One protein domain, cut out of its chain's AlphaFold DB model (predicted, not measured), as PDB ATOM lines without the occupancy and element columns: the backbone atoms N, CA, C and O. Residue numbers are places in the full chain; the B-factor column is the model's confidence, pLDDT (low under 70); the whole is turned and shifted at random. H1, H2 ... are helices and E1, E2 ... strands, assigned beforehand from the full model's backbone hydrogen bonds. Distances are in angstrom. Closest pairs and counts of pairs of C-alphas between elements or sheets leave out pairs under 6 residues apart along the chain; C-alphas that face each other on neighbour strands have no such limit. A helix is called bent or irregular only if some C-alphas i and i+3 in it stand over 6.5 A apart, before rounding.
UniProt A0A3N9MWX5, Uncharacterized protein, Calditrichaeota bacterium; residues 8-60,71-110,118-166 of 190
ATOM      1  N   TYR A   8     -50.011 -29.508  10.857       95.81
ATOM      2  CA  TYR A   8     -50.466 -30.550   9.928       95.81
ATOM      3  C   TYR A   8     -50.936 -31.806  10.660       95.81
ATOM      4  O   TYR A   8     -51.869 -32.475  10.212       95.81
ATOM      5  N   ASP A   9     -50.348 -32.109  11.818       93.25
ATOM      6  CA  ASP A   9     -50.883 -33.143  12.691       93.25
ATOM      7  C   ASP A   9     -52.288 -32.755  13.149       93.25
ATOM      8  O   ASP A   9     -53.207 -33.536  12.943       93.25
ATOM      9  N   LEU A  10     -52.504 -31.529  13.637       94.94
ATOM     10  CA  LEU A  10     -53.843 -31.072  14.036       94.94
ATOM     11  C   LEU A  10     -54.862 -31.162  12.892       94.94
ATOM     12  O   LEU A  10     -55.993 -31.596  13.110       94.94
ATOM     13  N   TYR A  11     -54.449 -30.818  11.671       95.38
ATOM     14  CA  TYR A  11     -55.264 -30.949  10.465       95.38
ATOM     15  C   TYR A  11     -55.685 -32.408  10.221       95.38
ATOM     16  O   TYR A  11     -56.871 -32.705  10.071       95.38
ATOM     17  N   LYS A  12     -54.734 -33.349  10.250       92.06
ATOM     18  CA  LYS A  12     -55.019 -34.790  10.137       92.06
ATOM     19  C   LYS A  12     -55.946 -35.276  11.254       92.06
ATOM     20  O   LYS A  12     -56.915 -35.985  10.987       92.06
ATOM     21  N   MET A  13     -55.680 -34.860  12.489       90.06
ATOM     22  CA  MET A  13     -56.469 -35.237  13.660       90.06
ATOM     23  C   MET A  13     -57.918 -34.736  13.552       90.06
ATOM     24  O   MET A  13     -58.840 -35.506  13.801       90.06
ATOM     25  N   CYS A  14     -58.146 -33.491  13.120       91.50
ATOM     26  CA  CYS A  14     -59.501 -32.962  12.918       91.50
ATOM     27  C   CYS A  14     -60.274 -33.730  11.855       91.50
ATOM     28  O   CYS A  14     -61.449 -34.016  12.057       91.50
ATOM     29  N   ARG A  15     -59.619 -34.107  10.748       89.75
ATOM     30  CA  ARG A  15     -60.258 -34.922   9.705       89.75
ATOM     31  C   ARG A  15     -60.678 -36.290  10.227       89.75
ATOM     32  O   ARG A  15     -61.758 -36.752   9.892       89.75
ATOM     33  N   TYR A  16     -59.846 -36.913  11.058       86.38
ATOM     34  CA  TYR A  16     -60.179 -38.191  11.683       86.38
ATOM     35  C   TYR A  16     -61.393 -38.083  12.615       86.38
ATOM     36  O   TYR A  16     -62.281 -38.927  12.565       86.38
ATOM     37  N   PHE A  17     -61.451 -37.033  13.438       84.62
ATOM     38  CA  PHE A  17     -62.556 -36.805  14.377       84.62
ATOM     39  C   PHE A  17     -63.763 -36.072  13.772       84.62
ATOM     40  O   PHE A  17     -64.735 -35.826  14.483       84.62
ATOM     41  N   ASN A  18     -63.713 -35.744  12.478       89.38
ATOM     42  CA  ASN A  18     -64.733 -34.989  11.756       89.38
ATOM     43  C   ASN A  18     -65.095 -33.648  12.433       89.38
ATOM     44  O   ASN A  18     -66.265 -33.357  12.679       89.38
ATOM     45  N   PHE A  19     -64.079 -32.852  12.781       93.62
ATOM     46  CA  PHE A  19     -64.257 -31.495  13.308       93.62
ATOM     47  C   PHE A  19     -64.075 -30.439  12.221       93.62
ATOM     48  O   PHE A  19     -63.144 -30.524  11.422       93.62
ATOM     49  N   ASP A  20     -64.913 -29.402  12.258       95.62
ATOM     50  CA  ASP A  20     -64.850 -28.269  11.326       95.62
ATOM     51  C   ASP A  20     -63.713 -27.290  11.648       95.62
ATOM     52  O   ASP A  20     -63.252 -26.550  10.777       95.62
ATOM     53  N   THR A  21     -63.239 -27.274  12.895       96.94
ATOM     54  CA  THR A  21     -62.135 -26.424  13.358       96.94
ATOM     55  C   THR A  21     -61.226 -27.184  14.320       96.94
ATOM     56  O   THR A  21     -61.653 -28.112  15.015       96.94
ATOM     57  N   THR A  22     -59.965 -26.759  14.412       96.12
ATOM     58  CA  THR A  22     -59.012 -27.335  15.375       96.12
ATOM     59  C   THR A  22     -59.354 -27.063  16.835       96.12
ATOM     60  O   THR A  22     -58.930 -27.832  17.699       96.12
ATOM     61  N   ASP A  23     -60.195 -26.067  17.127       95.88
ATOM     62  CA  ASP A  23     -60.709 -25.818  18.479       95.88
ATOM     63  C   ASP A  23     -61.458 -27.033  19.041       95.88
ATOM     64  O   ASP A  23     -61.385 -27.304  20.240       95.88
ATOM     65  N   GLY A  24     -62.096 -27.833  18.177       94.00
ATOM     66  CA  GLY A  24     -62.740 -29.085  18.575       94.00
ATOM     67  C   GLY A  24     -61.787 -30.050  19.292       94.00
ATOM     68  O   GLY A  24     -62.184 -30.699  20.263       94.00
ATOM     69  N   LEU A  25     -60.508 -30.100  18.893       94.25
ATOM     70  CA  LEU A  25     -59.498 -30.944  19.545       94.25
ATOM     71  C   LEU A  25     -59.179 -30.462  20.969       94.25
ATOM     72  O   LEU A  25     -59.005 -31.288  21.868       94.25
ATOM     73  N   PHE A  26     -59.117 -29.145  21.179       94.38
ATOM     74  CA  PHE A  26     -58.885 -28.546  22.496       94.38
ATOM     75  C   PHE A  26     -60.106 -28.716  23.406       94.38
ATOM     76  O   PHE A  26     -59.973 -29.188  24.533       94.38
ATOM     77  N   LEU A  27     -61.305 -28.412  22.900       94.44
ATOM     78  CA  LEU A  27     -62.565 -28.510  23.646       94.44
ATOM     79  C   LEU A  27     -62.870 -29.943  24.097       94.44
ATOM     80  O   LEU A  27     -63.398 -30.160  25.185       94.44
ATOM     81  N   ARG A  28     -62.505 -30.939  23.283       90.75
ATOM     82  CA  ARG A  28     -62.637 -32.364  23.623       90.75
ATOM     83  C   ARG A  28     -61.461 -32.908  24.434       90.75
ATOM     84  O   ARG A  28     -61.429 -34.106  24.715       90.75
ATOM     85  N   ASN A  29     -60.513 -32.053  24.820       90.44
ATOM     86  CA  ASN A  29     -59.325 -32.406  25.591       90.44
ATOM     87  C   ASN A  29     -58.487 -33.524  24.934       90.44
ATOM     88  O   ASN A  29     -57.906 -34.362  25.624       90.44
ATOM     89  N   ILE A  30     -58.456 -33.555  23.597       89.12
ATOM     90  CA  ILE A  30     -57.640 -34.481  22.793       89.12
ATOM     91  C   ILE A  30     -56.201 -33.964  22.711       89.12
ATOM     92  O   ILE A  30     -55.247 -34.747  22.705       89.12
ATOM     93  N   ILE A  31     -56.048 -32.642  22.683       93.19
ATOM     94  CA  ILE A  31     -54.767 -31.940  22.736       93.19
ATOM     95  C   ILE A  31     -54.810 -30.846  23.801       93.19
ATOM     96  O   ILE A  31     -55.879 -30.396  24.213       93.19
ATOM     97  N   ARG A  32     -53.634 -30.386  24.218       94.38
ATOM     98  CA  ARG A  32     -53.457 -29.204  25.072       94.38
ATOM     99  C   ARG A  32     -52.184 -28.470  24.682       94.38
ATOM    100  O   ARG A  32     -51.291 -29.085  24.117       94.38
ATOM    101  N   LEU A  33     -52.083 -27.181  24.990       94.94
ATOM    102  CA  LEU A  33     -50.827 -26.444  24.821       94.94
ATOM    103  C   LEU A  33     -49.917 -26.641  26.034       94.94
ATOM    104  O   LEU A  33     -50.355 -26.450  27.171       94.94
ATOM    105  N   GLU A  34     -48.650 -26.951  25.774       94.88
ATOM    106  CA  GLU A  34     -47.569 -26.971  26.761       94.88
ATOM    107  C   GLU A  34     -46.438 -26.028  26.358       94.88
ATOM    108  O   GLU A  34     -46.232 -25.765  25.171       94.88
ATOM    109  N   SER A  35     -45.714 -25.531  27.364       92.31
ATOM    110  CA  SER A  35     -44.447 -24.843  27.137       92.31
ATOM    111  C   SER A  35     -43.444 -25.856  26.606       92.31
ATOM    112  O   SER A  35     -43.242 -26.908  27.211       92.31
ATOM    113  N   ALA A  36     -42.820 -25.516  25.491       88.12
ATOM    114  CA  ALA A  36     -41.692 -26.225  24.923       88.12
ATOM    115  C   ALA A  36     -40.412 -25.399  25.149       88.12
ATOM    116  O   ALA A  36     -40.415 -24.392  25.864       88.12
ATOM    117  N   GLU A  37     -39.307 -25.842  24.559       83.38
ATOM    118  CA  GLU A  37     -38.035 -25.123  24.599       83.38
ATOM    119  C   GLU A  37     -38.151 -23.720  23.973       83.38
ATOM    120  O   GLU A  37     -39.080 -23.421  23.211       83.38
ATOM    121  N   ASN A  38     -37.203 -22.841  24.313       82.38
ATOM    122  CA  ASN A  38     -37.099 -21.479  23.774       82.38
ATOM    123  C   ASN A  38     -38.362 -20.620  23.973       82.38
ATOM    124  O   ASN A  38     -38.704 -19.804  23.118       82.38
ATOM    125  N   ASN A  39     -39.066 -20.805  25.098       83.38
ATOM    126  CA  ASN A  39     -40.302 -20.085  25.444       83.38
ATOM    127  C   ASN A  39     -41.410 -20.203  24.379       83.38
ATOM    128  O   ASN A  39     -42.253 -19.312  24.235       83.38
ATOM    129  N   THR A  40     -41.418 -21.303  23.626       91.12
ATOM    130  CA  THR A  40     -42.475 -21.593  22.655       91.12
ATOM    131  C   THR A  40     -43.625 -22.349  23.309       91.12
ATOM    132  O   THR A  40     -43.446 -23.050  24.303       91.12
ATOM    133  N   TRP A  41     -44.824 -22.229  22.743       94.31
ATOM    134  CA  TRP A  41     -45.976 -23.035  23.143       94.31
ATOM    135  C   TRP A  41     -46.360 -23.941  21.994       94.31
ATOM    136  O   TRP A  41     -46.526 -23.461  20.879       94.31
ATOM    137  N   GLN A  42     -46.514 -25.234  22.260       94.62
ATOM    138  CA  GLN A  42     -46.838 -26.219  21.231       94.62
ATOM    139  C   GLN A  42     -47.972 -27.141  21.692       94.62
ATOM    140  O   GLN A  42     -48.088 -27.441  22.886       94.62
ATOM    141  N   PRO A  43     -48.832 -27.598  20.768       95.00
ATOM    142  CA  PRO A  43     -49.858 -28.572  21.077       95.00
ATOM    143  C   PRO A  43     -49.213 -29.923  21.357       95.00
ATOM    144  O   PRO A  43     -48.309 -30.361  20.650       95.00
ATOM    145  N   VAL A  44     -49.708 -30.599  22.385       92.25
ATOM    146  CA  VAL A  44     -49.303 -31.952  22.751       92.25
ATOM    147  C   VAL A  44     -50.512 -32.866  22.781       92.25
ATOM    148  O   VAL A  44     -51.611 -32.443  23.157       92.25
ATOM    149  N   ILE A  45     -50.314 -34.135  22.420       87.50
ATOM    150  CA  ILE A  45     -51.356 -35.155  22.586       87.50
ATOM    151  C   ILE A  45     -51.676 -35.296  24.072       87.50
ATOM    152  O   ILE A  45     -50.787 -35.503  24.902       87.50
ATOM    153  N   ASN A  46     -52.963 -35.260  24.403       86.75
ATOM    154  CA  ASN A  46     -53.424 -35.613  25.729       86.75
ATOM    155  C   ASN A  46     -53.782 -37.104  25.784       86.75
ATOM    156  O   ASN A  46     -54.853 -37.534  25.356       86.75
ATOM    157  N   PHE A  47     -52.862 -37.914  26.304       80.88
ATOM    158  CA  PHE A  47     -53.105 -39.338  26.520       80.88
ATOM    159  C   PHE A  47     -54.122 -39.544  27.641       80.88
ATOM    160  O   PHE A  47     -53.979 -38.979  28.731       80.88
ATOM    161  N   ARG A  48     -55.112 -40.413  27.415       73.38
ATOM    162  CA  ARG A  48     -55.975 -40.873  28.510       73.38
ATOM    163  C   ARG A  48     -55.120 -41.722  29.438       73.38
ATOM    164  O   ARG A  48     -54.371 -42.549  28.946       73.38
ATOM    165  N   LYS A  49     -55.195 -41.491  30.752       74.81
ATOM    166  CA  LYS A  49     -54.334 -42.156  31.754       74.81
ATOM    167  C   LYS A  49     -55.046 -43.231  32.582       74.81
ATOM    168  O   LYS A  49     -54.398 -43.872  33.400       74.81
ATOM    169  N   LYS A  50     -56.367 -43.386  32.435       67.56
ATOM    170  CA  LYS A  50     -57.181 -44.312  33.235       67.56
ATOM    171  C   LYS A  50     -58.152 -45.100  32.342       67.56
ATOM    172  O   LYS A  50     -58.758 -44.482  31.466       67.56
ATOM    173  N   PRO A  51     -58.325 -46.419  32.570       62.53
ATOM    174  CA  PRO A  51     -57.561 -47.257  33.510       62.53
ATOM    175  C   PRO A  51     -56.099 -47.491  33.081       62.53
ATOM    176  O   PRO A  51     -55.267 -47.790  33.927       62.53
ATOM    177  N   PHE A  52     -55.769 -47.266  31.806       64.44
ATOM    178  CA  PHE A  52     -54.416 -47.385  31.257       64.44
ATOM    179  C   PHE A  52     -54.052 -46.150  30.430       64.44
ATOM    180  O   PHE A  52     -54.928 -45.355  30.078       64.44
ATOM    181  N   VAL A  53     -52.764 -45.991  30.114       63.59
ATOM    182  CA  VAL A  53     -52.300 -44.941  29.201       63.59
ATOM    183  C   VAL A  53     -52.614 -45.345  27.762       63.59
ATOM    184  O   VAL A  53     -52.057 -46.323  27.274       63.59
ATOM    185  N   PHE A  54     -53.468 -44.594  27.066       67.50
ATOM    186  CA  PHE A  54     -53.728 -44.823  25.643       67.50
ATOM    187  C   PHE A  54     -53.855 -43.535  24.831       67.50
ATOM    188  O   PHE A  54     -54.281 -42.478  25.308       67.50
ATOM    189  N   CYS A  55     -53.426 -43.639  23.574       70.31
ATOM    190  CA  CYS A  55     -53.533 -42.585  22.575       70.31
ATOM    191  C   CYS A  55     -55.007 -42.399  22.181       70.31
ATOM    192  O   CYS A  55     -55.687 -43.403  21.994       70.31
ATOM    193  N   PRO A  56     -55.503 -41.168  21.960       67.06
ATOM    194  CA  PRO A  56     -56.870 -40.958  21.480       67.06
ATOM    195  C   PRO A  56     -57.184 -41.637  20.133       67.06
ATOM    196  O   PRO A  56     -58.349 -41.868  19.835       67.06
ATOM    197  N   PHE A  57     -56.161 -41.978  19.339       63.38
ATOM    198  CA  PHE A  57     -56.288 -42.748  18.090       63.38
ATOM    199  C   PHE A  57     -56.269 -44.271  18.287       63.38
ATOM    200  O   PHE A  57     -56.489 -45.015  17.334       63.38
ATOM    201  N   LEU A  58     -55.950 -44.747  19.493       58.84
ATOM    202  CA  LEU A  58     -55.988 -46.162  19.852       58.84
ATOM    203  C   LEU A  58     -57.370 -46.478  20.431       58.84
ATOM    204  O   LEU A  58     -57.577 -46.382  21.638       58.84
ATOM    205  N   ILE A  59     -58.315 -46.830  19.562       55.19
ATOM    206  CA  ILE A  59     -59.608 -47.395  19.963       55.19
ATOM    207  C   ILE A  59     -59.487 -48.915  19.877       55.19
ATOM    208  O   ILE A  59     -59.869 -49.478  18.867       55.19
ATOM    209  N   ASN A  60     -58.936 -49.580  20.894       52.50
ATOM    210  CA  ASN A  60     -58.888 -51.050  20.946       52.50
ATOM    211  C   ASN A  60     -60.280 -51.622  21.280       52.50
ATOM    212  O   ASN A  60     -60.501 -52.160  22.363       52.50
ATOM    213  N   LEU A  71     -55.904 -50.201  16.206       52.88
ATOM    214  CA  LEU A  71     -54.439 -50.132  16.279       52.88
ATOM    215  C   LEU A  71     -53.960 -48.864  15.558       52.88
ATOM    216  O   LEU A  71     -54.414 -48.560  14.460       52.88
ATOM    217  N   CYS A  72     -52.967 -48.159  16.105       52.22
ATOM    218  CA  CYS A  72     -52.385 -46.960  15.477       52.22
ATOM    219  C   CYS A  72     -51.800 -47.248  14.072       52.22
ATOM    220  O   CYS A  72     -51.653 -46.340  13.257       52.22
ATOM    221  N   LYS A  73     -51.518 -48.526  13.768       51.00
ATOM    222  CA  LYS A  73     -51.130 -49.017  12.435       51.00
ATOM    223  C   LYS A  73     -52.277 -49.005  11.401       51.00
ATOM    224  O   LYS A  73     -51.986 -49.045  10.215       51.00
ATOM    225  N   LEU A  74     -53.547 -48.928  11.814       49.91
ATOM    226  CA  LEU A  74     -54.727 -48.984  10.930       49.91
ATOM    227  C   LEU A  74     -55.134 -47.620  10.341       49.91
ATOM    228  O   LEU A  74     -56.036 -47.558   9.510       49.91
ATOM    229  N   HIS A  75     -54.480 -46.526  10.748       63.44
ATOM    230  CA  HIS A  75     -54.801 -45.163  10.304       63.44
ATOM    231  C   HIS A  75     -53.540 -44.372   9.894       63.44
ATOM    232  O   HIS A  75     -53.242 -43.334  10.494       63.44
ATOM    233  N   PRO A  76     -52.771 -44.844   8.891       65.06
ATOM    234  CA  PRO A  76     -51.489 -44.236   8.507       65.06
ATOM    235  C   PRO A  76     -51.613 -42.774   8.047       65.06
ATOM    236  O   PRO A  76     -50.680 -41.992   8.236       65.06
ATOM    237  N   ASP A  77     -52.773 -42.386   7.513       73.25
ATOM    238  CA  ASP A  77     -53.027 -41.037   6.991       73.25
ATOM    239  C   ASP A  77     -53.386 -40.012   8.069       73.25
ATOM    240  O   ASP A  77     -53.327 -38.806   7.827       73.25
ATOM    241  N   TYR A  78     -53.748 -40.476   9.266       76.12
ATOM    242  CA  TYR A  78     -54.183 -39.619  10.371       76.12
ATOM    243  C   TYR A  78     -53.178 -39.575  11.522       76.12
ATOM    244  O   TYR A  78     -53.265 -38.723  12.409       76.12
ATOM    245  N   LYS A  79     -52.194 -40.477  11.499       76.38
ATOM    246  CA  LYS A  79     -51.151 -40.581  12.513       76.38
ATOM    247  C   LYS A  79     -50.268 -39.322  12.505       76.38
ATOM    248  O   LYS A  79     -49.845 -38.882  11.431       76.38
ATOM    249  N   PRO A  80     -49.935 -38.747  13.677       82.00
ATOM    250  CA  PRO A  80     -48.979 -37.647  13.760       82.00
ATOM    251  C   PRO A  80     -47.645 -37.997  13.094       82.00
ATOM    252  O   PRO A  80     -47.224 -39.161  13.102       82.00
ATOM    253  N   LEU A  81     -46.979 -37.001  12.512       84.25
ATOM    254  CA  LEU A  81     -45.753 -37.190  11.737       84.25
ATOM    255  C   LEU A  81     -44.656 -37.824  12.596       84.25
ATOM    256  O   LEU A  81     -44.089 -38.838  12.204       84.25
ATOM    257  N   ILE A  82     -44.447 -37.307  13.809       77.44
ATOM    258  CA  ILE A  82     -43.490 -37.853  14.784       77.44
ATOM    259  C   ILE A  82     -43.726 -39.340  15.074       77.44
ATOM    260  O   ILE A  82     -42.796 -40.139  15.089       77.44
ATOM    261  N   CYS A  83     -44.986 -39.748  15.224       76.38
ATOM    262  CA  CYS A  83     -45.325 -41.145  15.459       76.38
ATOM    263  C   CYS A  83     -45.122 -41.999  14.196       76.38
ATOM    264  O   CYS A  83     -44.888 -43.200  14.305       76.38
ATOM    265  N   SER A  84     -45.303 -41.417  13.009       77.56
ATOM    266  CA  SER A  84     -45.135 -42.102  11.720       77.56
ATOM    267  C   SER A  84     -43.667 -42.310  11.359       77.56
ATOM    268  O   SER A  84     -43.354 -43.302  10.716       77.56
ATOM    269  N   LEU A  85     -42.792 -41.399  11.790       74.69
ATOM    270  CA  LEU A  85     -41.350 -41.497  11.582       74.69
ATOM    271  C   LEU A  85     -40.678 -42.427  12.593       74.69
ATOM    272  O   LEU A  85     -39.662 -43.020  12.256       74.69
ATOM    273  N   ALA A  86     -41.236 -42.595  13.798       72.50
ATOM    274  CA  ALA A  86     -40.666 -43.455  14.835       72.50
ATOM    275  C   ALA A  86     -40.267 -44.850  14.289       72.50
ATOM    276  O   ALA A  86     -41.091 -45.500  13.638       72.50
ATOM    277  N   PRO A  87     -39.041 -45.338  14.568       68.19
ATOM    278  CA  PRO A  87     -38.056 -44.828  15.533       68.19
ATOM    279  C   PRO A  87     -37.122 -43.724  14.994       68.19
ATOM    280  O   PRO A  87     -36.059 -43.500  15.548       68.19
ATOM    281  N   VAL A  88     -37.460 -43.031  13.913       75.06
ATOM    282  CA  VAL A  88     -36.641 -41.957  13.333       75.06
ATOM    283  C   VAL A  88     -37.060 -40.597  13.899       75.06
ATOM    284  O   VAL A  88     -38.225 -40.203  13.829       75.06
ATOM    285  N   GLY A  89     -36.096 -39.877  14.461       75.44
ATOM    286  CA  GLY A  89     -36.170 -38.459  14.790       75.44
ATOM    287  C   GLY A  89     -35.602 -37.594  13.664       75.44
ATOM    288  O   GLY A  89     -34.939 -38.081  12.752       75.44
ATOM    289  N   ARG A  90     -35.865 -36.291  13.734       84.12
ATOM    290  CA  ARG A  90     -35.430 -35.312  12.736       84.12
ATOM    291  C   ARG A  90     -34.898 -34.071  13.442       84.12
ATOM    292  O   ARG A  90     -35.607 -33.514  14.279       84.12
ATOM    293  N   ALA A  91     -33.693 -33.646  13.097       84.38
ATOM    294  CA  ALA A  91     -33.077 -32.408  13.546       84.38
ATOM    295  C   ALA A  91     -32.983 -31.445  12.359       84.38
ATOM    296  O   ALA A  91     -32.487 -31.805  11.296       84.38
ATOM    297  N   ILE A  92     -33.487 -30.221  12.530       84.50
ATOM    298  CA  ILE A  92     -33.498 -29.206  11.474       84.50
ATOM    299  C   ILE A  92     -32.697 -28.005  11.957       84.50
ATOM    300  O   ILE A  92     -33.032 -27.418  12.983       84.50
ATOM    301  N   CYS A  93     -31.683 -27.612  11.191       86.25
ATOM    302  CA  CYS A  93     -31.005 -26.335  11.371       86.25
ATOM    303  C   CYS A  93     -31.636 -25.316  10.417       86.25
ATOM    304  O   CYS A  93     -31.519 -25.444   9.198       86.25
ATOM    305  N   LEU A  94     -32.344 -24.322  10.962       84.25
ATOM    306  CA  LEU A  94     -33.070 -23.343  10.149       84.25
ATOM    307  C   LEU A  94     -32.131 -22.370   9.417       84.25
ATOM    308  O   LEU A  94     -32.441 -22.008   8.281       84.25
ATOM    309  N   ASP A  95     -30.975 -22.043  10.002       83.38
ATOM    310  CA  ASP A  95     -29.969 -21.140   9.416       83.38
ATOM    311  C   ASP A  95     -29.283 -21.729   8.181       83.38
ATOM    312  O   ASP A  95     -29.103 -21.060   7.165       83.38
ATOM    313  N   THR A  96     -28.900 -23.004   8.262       85.94
ATOM    314  CA  THR A  96     -28.202 -23.711   7.172       85.94
ATOM    315  C   THR A  96     -29.162 -24.441   6.236       85.94
ATOM    316  O   THR A  96     -28.737 -25.041   5.253       85.94
ATOM    317  N   ASP A  97     -30.459 -24.420   6.557       82.88
ATOM    318  CA  ASP A  97     -31.516 -25.213   5.927       82.88
ATOM    319  C   ASP A  97     -31.234 -26.738   5.937       82.88
ATOM    320  O   ASP A  97     -31.910 -27.489   5.228       82.88
ATOM    321  N   ASN A  98     -30.290 -27.198   6.770       85.69
ATOM    322  CA  ASN A  98     -29.866 -28.593   6.878       85.69
ATOM    323  C   ASN A  98     -30.891 -29.449   7.640       85.69
ATOM    324  O   ASN A  98     -31.529 -28.988   8.592       85.69
ATOM    325  N   ASP A  99     -31.029 -30.703   7.216       85.75
ATOM    326  CA  ASP A  99     -32.003 -31.665   7.728       85.75
ATOM    327  C   ASP A  99     -31.320 -33.010   7.983       85.75
ATOM    328  O   ASP A  99     -30.837 -33.659   7.055       85.75
ATOM    329  N   GLU A 100     -31.272 -33.418   9.245       86.44
ATOM    330  CA  GLU A 100     -30.631 -34.653   9.680       86.44
ATOM    331  C   GLU A 100     -31.667 -35.603  10.284       86.44
ATOM    332  O   GLU A 100     -32.466 -35.230  11.146       86.44
ATOM    333  N   PHE A 101     -31.636 -36.862   9.851       83.81
ATOM    334  CA  PHE A 101     -32.473 -37.918  10.409       83.81
ATOM    335  C   PHE A 101     -31.649 -38.754  11.380       83.81
ATOM    336  O   PHE A 101     -30.642 -39.348  11.004       83.81
ATOM    337  N   ILE A 102     -32.106 -38.820  12.625       79.88
ATOM    338  CA  ILE A 102     -31.421 -39.528  13.706       79.88
ATOM    339  C   ILE A 102     -32.249 -40.725  14.147       79.88
ATOM    340  O   ILE A 102     -33.472 -40.651  14.256       79.88
ATOM    341  N   PHE A 103     -31.601 -41.846  14.435       75.31
ATOM    342  CA  PHE A 103     -32.297 -42.981  15.026       75.31
ATOM    343  C   PHE A 103     -32.554 -42.725  16.515       75.31
ATOM    344  O   PHE A 103     -31.630 -42.514  17.299       75.31
ATOM    345  N   VAL A 104     -33.818 -42.783  16.914       66.38
ATOM    346  CA  VAL A 104     -34.280 -42.679  18.296       66.38
ATOM    347  C   VAL A 104     -34.648 -44.076  18.771       66.38
ATOM    348  O   VAL A 104     -35.682 -44.631  18.394       66.38
ATOM    349  N   LYS A 105     -33.794 -44.651  19.623       59.81
ATOM    350  CA  LYS A 105     -34.056 -45.961  20.227       59.81
ATOM    351  C   LYS A 105     -35.440 -45.967  20.896       59.81
ATOM    352  O   LYS A 105     -35.758 -45.019  21.621       59.81
ATOM    353  N   PRO A 106     -36.256 -47.019  20.691       59.97
ATOM    354  CA  PRO A 106     -37.468 -47.221  21.474       59.97
ATOM    355  C   PRO A 106     -37.162 -47.182  22.976       59.97
ATOM    356  O   PRO A 106     -36.055 -47.531  23.396       59.97
ATOM    357  N   ALA A 107     -38.145 -46.784  23.790       52.84
ATOM    358  CA  ALA A 107     -38.021 -46.887  25.242       52.84
ATOM    359  C   ALA A 107     -37.682 -48.341  25.637       52.84
ATOM    360  O   ALA A 107     -38.230 -49.249  25.007       52.84
ATOM    361  N   PRO A 108     -36.804 -48.583  26.633       51.00
ATOM    362  CA  PRO A 108     -36.320 -49.928  26.974       51.00
ATOM    363  C   PRO A 108     -37.416 -50.964  27.278       51.00
ATOM    364  O   PRO A 108     -37.181 -52.161  27.171       51.00
ATOM    365  N   ASP A 109     -38.610 -50.505  27.642       52.94
ATOM    366  CA  ASP A 109     -39.805 -51.269  27.998       52.94
ATOM    367  C   ASP A 109     -40.855 -51.349  26.866       52.94
ATOM    368  O   ASP A 109     -41.976 -51.821  27.069       52.94
ATOM    369  N   CYS A 110     -40.526 -50.903  25.649       46.84
ATOM    370  CA  CYS A 110     -41.442 -50.958  24.514       46.84
ATOM    371  C   CYS A 110     -41.652 -52.406  24.036       46.84
ATOM    372  O   CYS A 110     -40.750 -53.031  23.481       46.84
ATOM    373  N   THR A 118     -36.858 -53.574   9.302       54.59
ATOM    374  CA  THR A 118     -36.021 -52.969   8.263       54.59
ATOM    375  C   THR A 118     -36.897 -52.125   7.346       54.59
ATOM    376  O   THR A 118     -37.375 -52.582   6.313       54.59
ATOM    377  N   ASN A 119     -37.135 -50.873   7.733       60.06
ATOM    378  CA  ASN A 119     -37.674 -49.882   6.810       60.06
ATOM    379  C   ASN A 119     -36.524 -49.118   6.151       60.06
ATOM    380  O   ASN A 119     -35.621 -48.644   6.843       60.06
ATOM    381  N   ASP A 120     -36.589 -48.940   4.833       73.38
ATOM    382  CA  ASP A 120     -35.711 -48.005   4.135       73.38
ATOM    383  C   ASP A 120     -36.114 -46.570   4.510       73.38
ATOM    384  O   ASP A 120     -37.200 -46.085   4.173       73.38
ATOM    385  N   LEU A 121     -35.235 -45.883   5.241       75.81
ATOM    386  CA  LEU A 121     -35.435 -44.495   5.649       75.81
ATOM    387  C   LEU A 121     -35.708 -43.588   4.443       75.81
ATOM    388  O   LEU A 121     -36.555 -42.698   4.528       75.81
ATOM    389  N   SER A 122     -35.024 -43.819   3.320       81.12
ATOM    390  CA  SER A 122     -35.193 -43.009   2.114       81.12
ATOM    391  C   SER A 122     -36.614 -43.125   1.557       81.12
ATOM    392  O   SER A 122     -37.200 -42.127   1.128       81.12
ATOM    393  N   GLU A 123     -37.217 -44.310   1.656       81.88
ATOM    394  CA  GLU A 123     -38.587 -44.555   1.231       81.88
ATOM    395  C   GLU A 123     -39.596 -43.873   2.163       81.88
ATOM    396  O   GLU A 123     -40.485 -43.162   1.685       81.88
ATOM    397  N   ILE A 124     -39.423 -43.995   3.487       77.88
ATOM    398  CA  ILE A 124     -40.273 -43.301   4.473       77.88
ATOM    399  C   ILE A 124     -40.233 -41.786   4.241       77.88
ATOM    400  O   ILE A 124     -41.278 -41.128   4.183       77.88
ATOM    401  N   VAL A 125     -39.031 -41.224   4.089       82.88
ATOM    402  CA  VAL A 125     -38.833 -39.789   3.849       82.88
ATOM    403  C   VAL A 125     -39.511 -39.369   2.551       82.88
ATOM    404  O   VAL A 125     -40.234 -38.371   2.534       82.88
ATOM    405  N   LYS A 126     -39.360 -40.150   1.476       86.00
ATOM    406  CA  LYS A 126     -40.005 -39.882   0.185       86.00
ATOM    407  C   LYS A 126     -41.531 -39.875   0.301       86.00
ATOM    408  O   LYS A 126     -42.172 -38.951  -0.197       86.00
ATOM    409  N   GLN A 127     -42.115 -40.851   0.997       85.62
ATOM    410  CA  GLN A 127     -43.565 -40.937   1.210       85.62
ATOM    411  C   GLN A 127     -44.107 -39.769   2.052       85.62
ATOM    412  O   GLN A 127     -45.246 -39.339   1.865       85.62
ATOM    413  N   LYS A 128     -43.293 -39.227   2.967       87.88
ATOM    414  CA  LYS A 128     -43.682 -38.150   3.891       87.88
ATOM    415  C   LYS A 128     -43.137 -36.772   3.520       87.88
ATOM    416  O   LYS A 128     -43.370 -35.818   4.261       87.88
ATOM    417  N   TYR A 129     -42.501 -36.624   2.357       89.25
ATOM    418  CA  TYR A 129     -41.823 -35.395   1.928       89.25
ATOM    419  C   TYR A 129     -42.691 -34.138   2.070       89.25
ATOM    420  O   TYR A 129     -42.252 -33.112   2.591       89.25
ATOM    421  N   LYS A 130     -43.966 -34.226   1.673       90.69
ATOM    422  CA  LYS A 130     -44.896 -33.097   1.772       90.69
ATOM    423  C   LYS A 130     -45.148 -32.695   3.232       90.69
ATOM    424  O   LYS A 130     -45.043 -31.516   3.561       90.69
ATOM    425  N   GLU A 131     -45.391 -33.657   4.119       91.56
ATOM    426  CA  GLU A 131     -45.568 -33.399   5.557       91.56
ATOM    427  C   GLU A 131     -44.295 -32.815   6.187       91.56
ATOM    428  O   GLU A 131     -44.353 -31.849   6.948       91.56
ATOM    429  N   LEU A 132     -43.133 -33.353   5.808       91.25
ATOM    430  CA  LEU A 132     -41.824 -32.881   6.255       91.25
ATOM    431  C   LEU A 132     -41.568 -31.427   5.826       91.25
ATOM    432  O   LEU A 132     -41.053 -30.634   6.619       91.25
ATOM    433  N   SER A 133     -41.958 -31.048   4.606       92.25
ATOM    434  CA  SER A 133     -41.847 -29.664   4.126       92.25
ATOM    435  C   SER A 133     -42.777 -28.699   4.871       92.25
ATOM    436  O   SER A 133     -42.372 -27.585   5.210       92.25
ATOM    437  N   PHE A 134     -43.996 -29.134   5.209       94.62
ATOM    438  CA  PHE A 134     -44.912 -28.359   6.044       94.62
ATOM    439  C   PHE A 134     -44.362 -28.148   7.454       94.62
ATOM    440  O   PHE A 134     -44.400 -27.025   7.955       94.62
ATOM    441  N   GLN A 135     -43.794 -29.187   8.068       92.56
ATOM    442  CA  GLN A 135     -43.150 -29.076   9.376       92.56
ATOM    443  C   GLN A 135     -41.994 -28.067   9.351       92.56
ATOM    444  O   GLN A 135     -41.896 -27.230  10.245       92.56
ATOM    445  N   LYS A 136     -41.160 -28.088   8.301       92.31
ATOM    446  CA  LYS A 136     -40.046 -27.139   8.146       92.31
ATOM    447  C   LYS A 136     -40.541 -25.691   8.062       92.31
ATOM    448  O   LYS A 136     -40.015 -24.820   8.748       92.31
ATOM    449  N   ARG A 137     -41.586 -25.431   7.265       93.38
ATOM    450  CA  ARG A 137     -42.237 -24.106   7.202       93.38
ATOM    451  C   ARG A 137     -42.801 -23.690   8.560       93.38
ATOM    452  O   ARG A 137     -42.608 -22.549   8.963       93.38
ATOM    453  N   PHE A 138     -43.445 -24.608   9.275       93.62
ATOM    454  CA  PHE A 138     -43.957 -24.347  10.617       93.62
ATOM    455  C   PHE A 138     -42.844 -23.977  11.607       93.62
ATOM    456  O   PHE A 138     -43.014 -23.016  12.347       93.62
ATOM    457  N   PHE A 139     -41.690 -24.649  11.599       91.94
ATOM    458  CA  PHE A 139     -40.581 -24.275  12.487       91.94
ATOM    459  C   PHE A 139     -40.044 -22.867  12.203       91.94
ATOM    460  O   PHE A 139     -39.820 -22.117  13.148       91.94
ATOM    461  N   LYS A 140     -39.983 -22.445  10.931       91.81
ATOM    462  CA  LYS A 140     -39.665 -21.047  10.567       91.81
ATOM    463  C   LYS A 140     -40.704 -20.044  11.086       91.81
ATOM    464  O   LYS A 140     -40.383 -18.885  11.327       91.81
ATOM    465  N   LEU A 141     -41.971 -20.446  11.221       92.31
ATOM    466  CA  LEU A 141     -43.002 -19.607  11.844       92.31
ATOM    467  C   LEU A 141     -42.861 -19.570  13.364       92.31
ATOM    468  O   LEU A 141     -43.030 -18.512  13.962       92.31
ATOM    469  N   LEU A 142     -42.556 -20.717  13.970       91.44
ATOM    470  CA  LEU A 142     -42.395 -20.861  15.410       91.44
ATOM    471  C   LEU A 142     -41.223 -20.019  15.930       91.44
ATOM    472  O   LEU A 142     -41.383 -19.324  16.927       91.44
ATOM    473  N   GLU A 143     -40.101 -20.011  15.210       90.06
ATOM    474  CA  GLU A 143     -38.932 -19.161  15.477       90.06
ATOM    475  C   GLU A 143     -39.289 -17.664  15.442       90.06
ATOM    476  O   GLU A 143     -39.038 -16.922  16.387       90.06
ATOM    477  N   LYS A 144     -40.032 -17.215  14.424       89.31
ATOM    478  CA  LYS A 144     -40.527 -15.824  14.367       89.31
ATOM    479  C   LYS A 144     -41.460 -15.462  15.524       89.31
ATOM    480  O   LYS A 144     -41.616 -14.284  15.849       89.31
ATOM    481  N   CYS A 145     -42.164 -16.441  16.087       88.62
ATOM    482  CA  CYS A 145     -43.018 -16.242  17.252       88.62
ATOM    483  C   CYS A 145     -42.209 -16.189  18.555       88.62
ATOM    484  O   CYS A 145     -42.545 -15.372  19.417       88.62
ATOM    485  N   SER A 146     -41.153 -17.002  18.699       87.69
ATOM    486  CA  SER A 146     -40.298 -16.994  19.894       87.69
ATOM    487  C   SER A 146     -39.530 -15.680  20.036       87.69
ATOM    488  O   SER A 146     -39.461 -15.137  21.136       87.69
ATOM    489  N   GLU A 147     -39.069 -15.099  18.927       84.81
ATOM    490  CA  GLU A 147     -38.414 -13.782  18.896       84.81
ATOM    491  C   GLU A 147     -39.309 -12.639  19.411       84.81
ATOM    492  O   GLU A 147     -38.817 -11.618  19.888       84.81
ATOM    493  N   LYS A 148     -40.636 -12.796  19.334       80.81
ATOM    494  CA  LYS A 148     -41.612 -11.731  19.619       80.81
ATOM    495  C   LYS A 148     -42.252 -11.801  21.006       80.81
ATOM    496  O   LYS A 148     -43.211 -11.077  21.259       80.81
ATOM    497  N   SER A 149     -41.746 -12.651  21.907       80.06
ATOM    498  CA  SER A 149     -42.267 -12.811  23.282       80.06
ATOM    499  C   SER A 149     -43.787 -13.048  23.352       80.06
ATOM    500  O   SER A 149     -44.475 -12.570  24.255       80.06
ATOM    501  N   TYR A 150     -44.333 -13.774  22.373       87.25
ATOM    502  CA  TYR A 150     -45.758 -14.096  22.302       87.25
ATOM    503  C   TYR A 150     -46.221 -14.937  23.503       87.25
ATOM    504  O   TYR A 150     -45.513 -15.826  23.978       87.25
ATOM    505  N   LYS A 151     -47.443 -14.682  23.983       90.50
ATOM    506  CA  LYS A 151     -48.069 -15.445  25.073       90.50
ATOM    507  C   LYS A 151     -48.733 -16.713  24.536       90.50
ATOM    508  O   LYS A 151     -49.028 -16.816  23.352       90.50
ATOM    509  N   LYS A 152     -49.051 -17.665  25.417       91.94
ATOM    510  CA  LYS A 152     -49.744 -18.922  25.074       91.94
ATOM    511  C   LYS A 152     -50.944 -18.730  24.131       91.94
ATOM    512  O   LYS A 152     -51.058 -19.441  23.134       91.94
ATOM    513  N   ASP A 153     -51.804 -17.756  24.420       91.38
ATOM    514  CA  ASP A 153     -53.015 -17.496  23.628       91.38
ATOM    515  C   ASP A 153     -52.696 -16.967  22.224       91.38
ATOM    516  O   ASP A 153     -53.440 -17.211  21.272       91.38
ATOM    517  N   ASP A 154     -51.548 -16.308  22.063       92.31
ATOM    518  CA  ASP A 154     -51.062 -15.851  20.767       92.31
ATOM    519  C   ASP A 154     -50.657 -17.023  19.888       92.31
ATOM    520  O   ASP A 154     -51.048 -17.065  18.725       92.31
ATOM    521  N   TYR A 155     -49.929 -17.992  20.445       93.25
ATOM    522  CA  TYR A 155     -49.608 -19.230  19.739       93.25
ATOM    523  C   TYR A 155     -50.886 -19.968  19.343       93.25
ATOM    524  O   TYR A 155     -51.025 -20.359  18.186       93.25
ATOM    525  N   ASN A 156     -51.851 -20.093  20.265       92.75
ATOM    526  CA  ASN A 156     -53.121 -20.751  19.966       92.75
ATOM    527  C   ASN A 156     -53.819 -20.104  18.765       92.75
ATOM    528  O   ASN A 156     -54.049 -20.746  17.743       92.75
ATOM    529  N   ARG A 157     -54.061 -18.794  18.854       92.06
ATOM    530  CA  ARG A 157     -54.799 -18.036  17.843       92.06
ATOM    531  C   ARG A 157     -54.079 -17.947  16.498       92.06
ATOM    532  O   ARG A 157     -54.741 -17.909  15.468       92.06
ATOM    533  N   LEU A 158     -52.750 -17.831  16.495       93.12
ATOM    534  CA  LEU A 158     -51.973 -17.597  15.272       93.12
ATOM    535  C   LEU A 158     -51.560 -18.885  14.558       93.12
ATOM    536  O   LEU A 158     -51.403 -18.861  13.341       93.12
ATOM    537  N   LEU A 159     -51.321 -19.970  15.300       94.88
ATOM    538  CA  LEU A 159     -50.696 -21.184  14.767       94.88
ATOM    539  C   LEU A 159     -51.573 -22.432  14.881       94.88
ATOM    540  O   LEU A 159     -51.362 -23.377  14.122       94.88
ATOM    541  N   TYR A 160     -52.515 -22.479  15.828       96.19
ATOM    542  CA  TYR A 160     -53.173 -23.739  16.195       96.19
ATOM    543  C   TYR A 160     -54.697 -23.722  16.092       96.19
ATOM    544  O   TYR A 160     -55.282 -24.802  16.033       96.19
ATOM    545  N   THR A 161     -55.327 -22.553  15.981       94.75
ATOM    546  CA  THR A 161     -56.761 -22.390  15.709       94.75
ATOM    547  C   THR A 161     -56.984 -22.034  14.240       94.75
ATOM    548  O   THR A 161     -56.648 -20.937  13.797       94.75
ATOM    549  N   PHE A 162     -57.553 -22.961  13.471       96.81
ATOM    550  CA  PHE A 162     -57.904 -22.746  12.069       96.81
ATOM    551  C   PHE A 162     -59.084 -23.621  11.631       96.81
ATOM    552  O   PHE A 162     -59.425 -24.628  12.253       96.81
ATOM    553  N   SER A 163     -59.713 -23.197  10.537       96.00
ATOM    554  CA  SER A 163     -60.849 -23.876   9.917       96.00
ATOM    555  C   SER A 163     -60.397 -25.004   8.988       96.00
ATOM    556  O   SER A 163     -59.405 -24.872   8.272       96.00
ATOM    557  N   MET A 164     -61.172 -26.088   8.955       96.12
ATOM    558  CA  MET A 164     -60.954 -27.267   8.111       96.12
ATOM    559  C   MET A 164     -61.587 -27.144   6.718       96.12
ATOM    560  O   MET A 164     -61.462 -28.053   5.901       96.12
ATOM    561  N   ASN A 165     -62.222 -26.007   6.407       95.75
ATOM    562  CA  ASN A 165     -62.790 -25.716   5.084       95.75
ATOM    563  C   ASN A 165     -61.753 -25.308   4.017       95.75
ATOM    564  O   ASN A 165     -62.122 -25.025   2.879       95.75
ATOM    565  N   LYS A 166     -60.466 -25.259   4.373       94.00
ATOM    566  CA  LYS A 166     -59.352 -24.951   3.468       94.00
ATOM    567  C   LYS A 166     -58.405 -26.137   3.365       94.00
ATOM    568  O   LYS A 166     -58.270 -26.926   4.299       94.00
TER     569      LYS A 166
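What this domain is: This is residues 8 to 60, 71 to 110 and 118 to 166 of the 190 residues of an uncharacterized protein of Calditrichaeota bacterium (UniProt A0A3N9MWX5). A long, sharply kinked helix, H4, runs past two small strand hairpins that lie in separate places. The hairpin E1 and E2 sits in a cluster with H5 and the short H2, while the hairpin E3 and E4 has its E3 side toward H4, with the short H3 nearby; H1 begins near H4, at Tyr 8, and leads away from it to H2. The printed part has 142 residues with five named helices and four named strands, in the order H1 H2 E1 E2 H3 E3 E4 H4 H5, and its class is mixed, helices and strands. Each sheet is an antiparallel pair, E1 - E2 and E3 - E4. The whole is compact, with a radius of gyration of the C-alphas of 16.0 A and spans of 43 by 42 by 32 A.

Where its parts are: H1 is residues 8 to 17, 14.3 A long, beginning at C-alpha 8 (-50.466, -30.550, 9.928). H2 is residues 23 to 27. E1, residues 31 to 35, and E2, residues 41 to 45, are each 13.3 A long. H3 is residues 81 to 85. E3, residues 88 to 92, is 13.3 A long, and E4, residues 99 to 103, is 13.5 A. H4, residues 121 to 146, spans 31.4 A from C-alpha 121 (-35.435, -44.495, 5.649); it has a kink of 73 degrees near residue 128 and is irregular, with C-alphas 127 and 130 8.0 A apart. H5, residues 152 to 160, is 10.7 A long and ends at C-alpha 160 (-53.173, -23.739, 16.195).

How they stand to each other: H1 touches H2, with Cys 14 and Leu 25 the closest C-alphas at 6.9 A. H1 only just touches H4, with 3 pairs of C-alphas within 8 A, the closest those of Tyr 8 and Phe 134 at 7.1 A; H4 touches H1 with residues 131 to 135 alone. E1 and E2 are a hairpin, with N 34 and O 42 within hydrogen-bond range at 3.0 A. The closest C-alphas of E2 and H5 are those of Trp 41 and Lys 152, 5.9 A apart. H3 is close to H4 but not clearly touching, with Leu 81 and Glu 131 closest at 7.3 A. E3 and E4 are a hairpin, with N 89 and O 102 at 2.7 A. The closest C-alphas of E3 and H4, those of Ile 92 and Lys 136, are 7.6 A apart. H4 and H5 are close but not clearly touching, with Cys 145 and Tyr 155 closest at 7.7 A. E1 and E3 are apart. In H1, H2, H3 and H5 every O i to N i+4 pair is within hydrogen-bond range, and in H4 19 of 22.

The domain as a whole: The two C-alphas farthest apart, those of Pro 51 and Thr 96, are 45.9 A apart. Residues 61 to 70 and 111 to 117 are not printed, with gaps of 6.5 A and 17.2 A between C-alphas. Of the links that are printed whole, none is long. The mean pLDDT of the printed part is 82.5, and 26 residues are under 70, among them 56 to 60, 71 to 76 and 104 to 110.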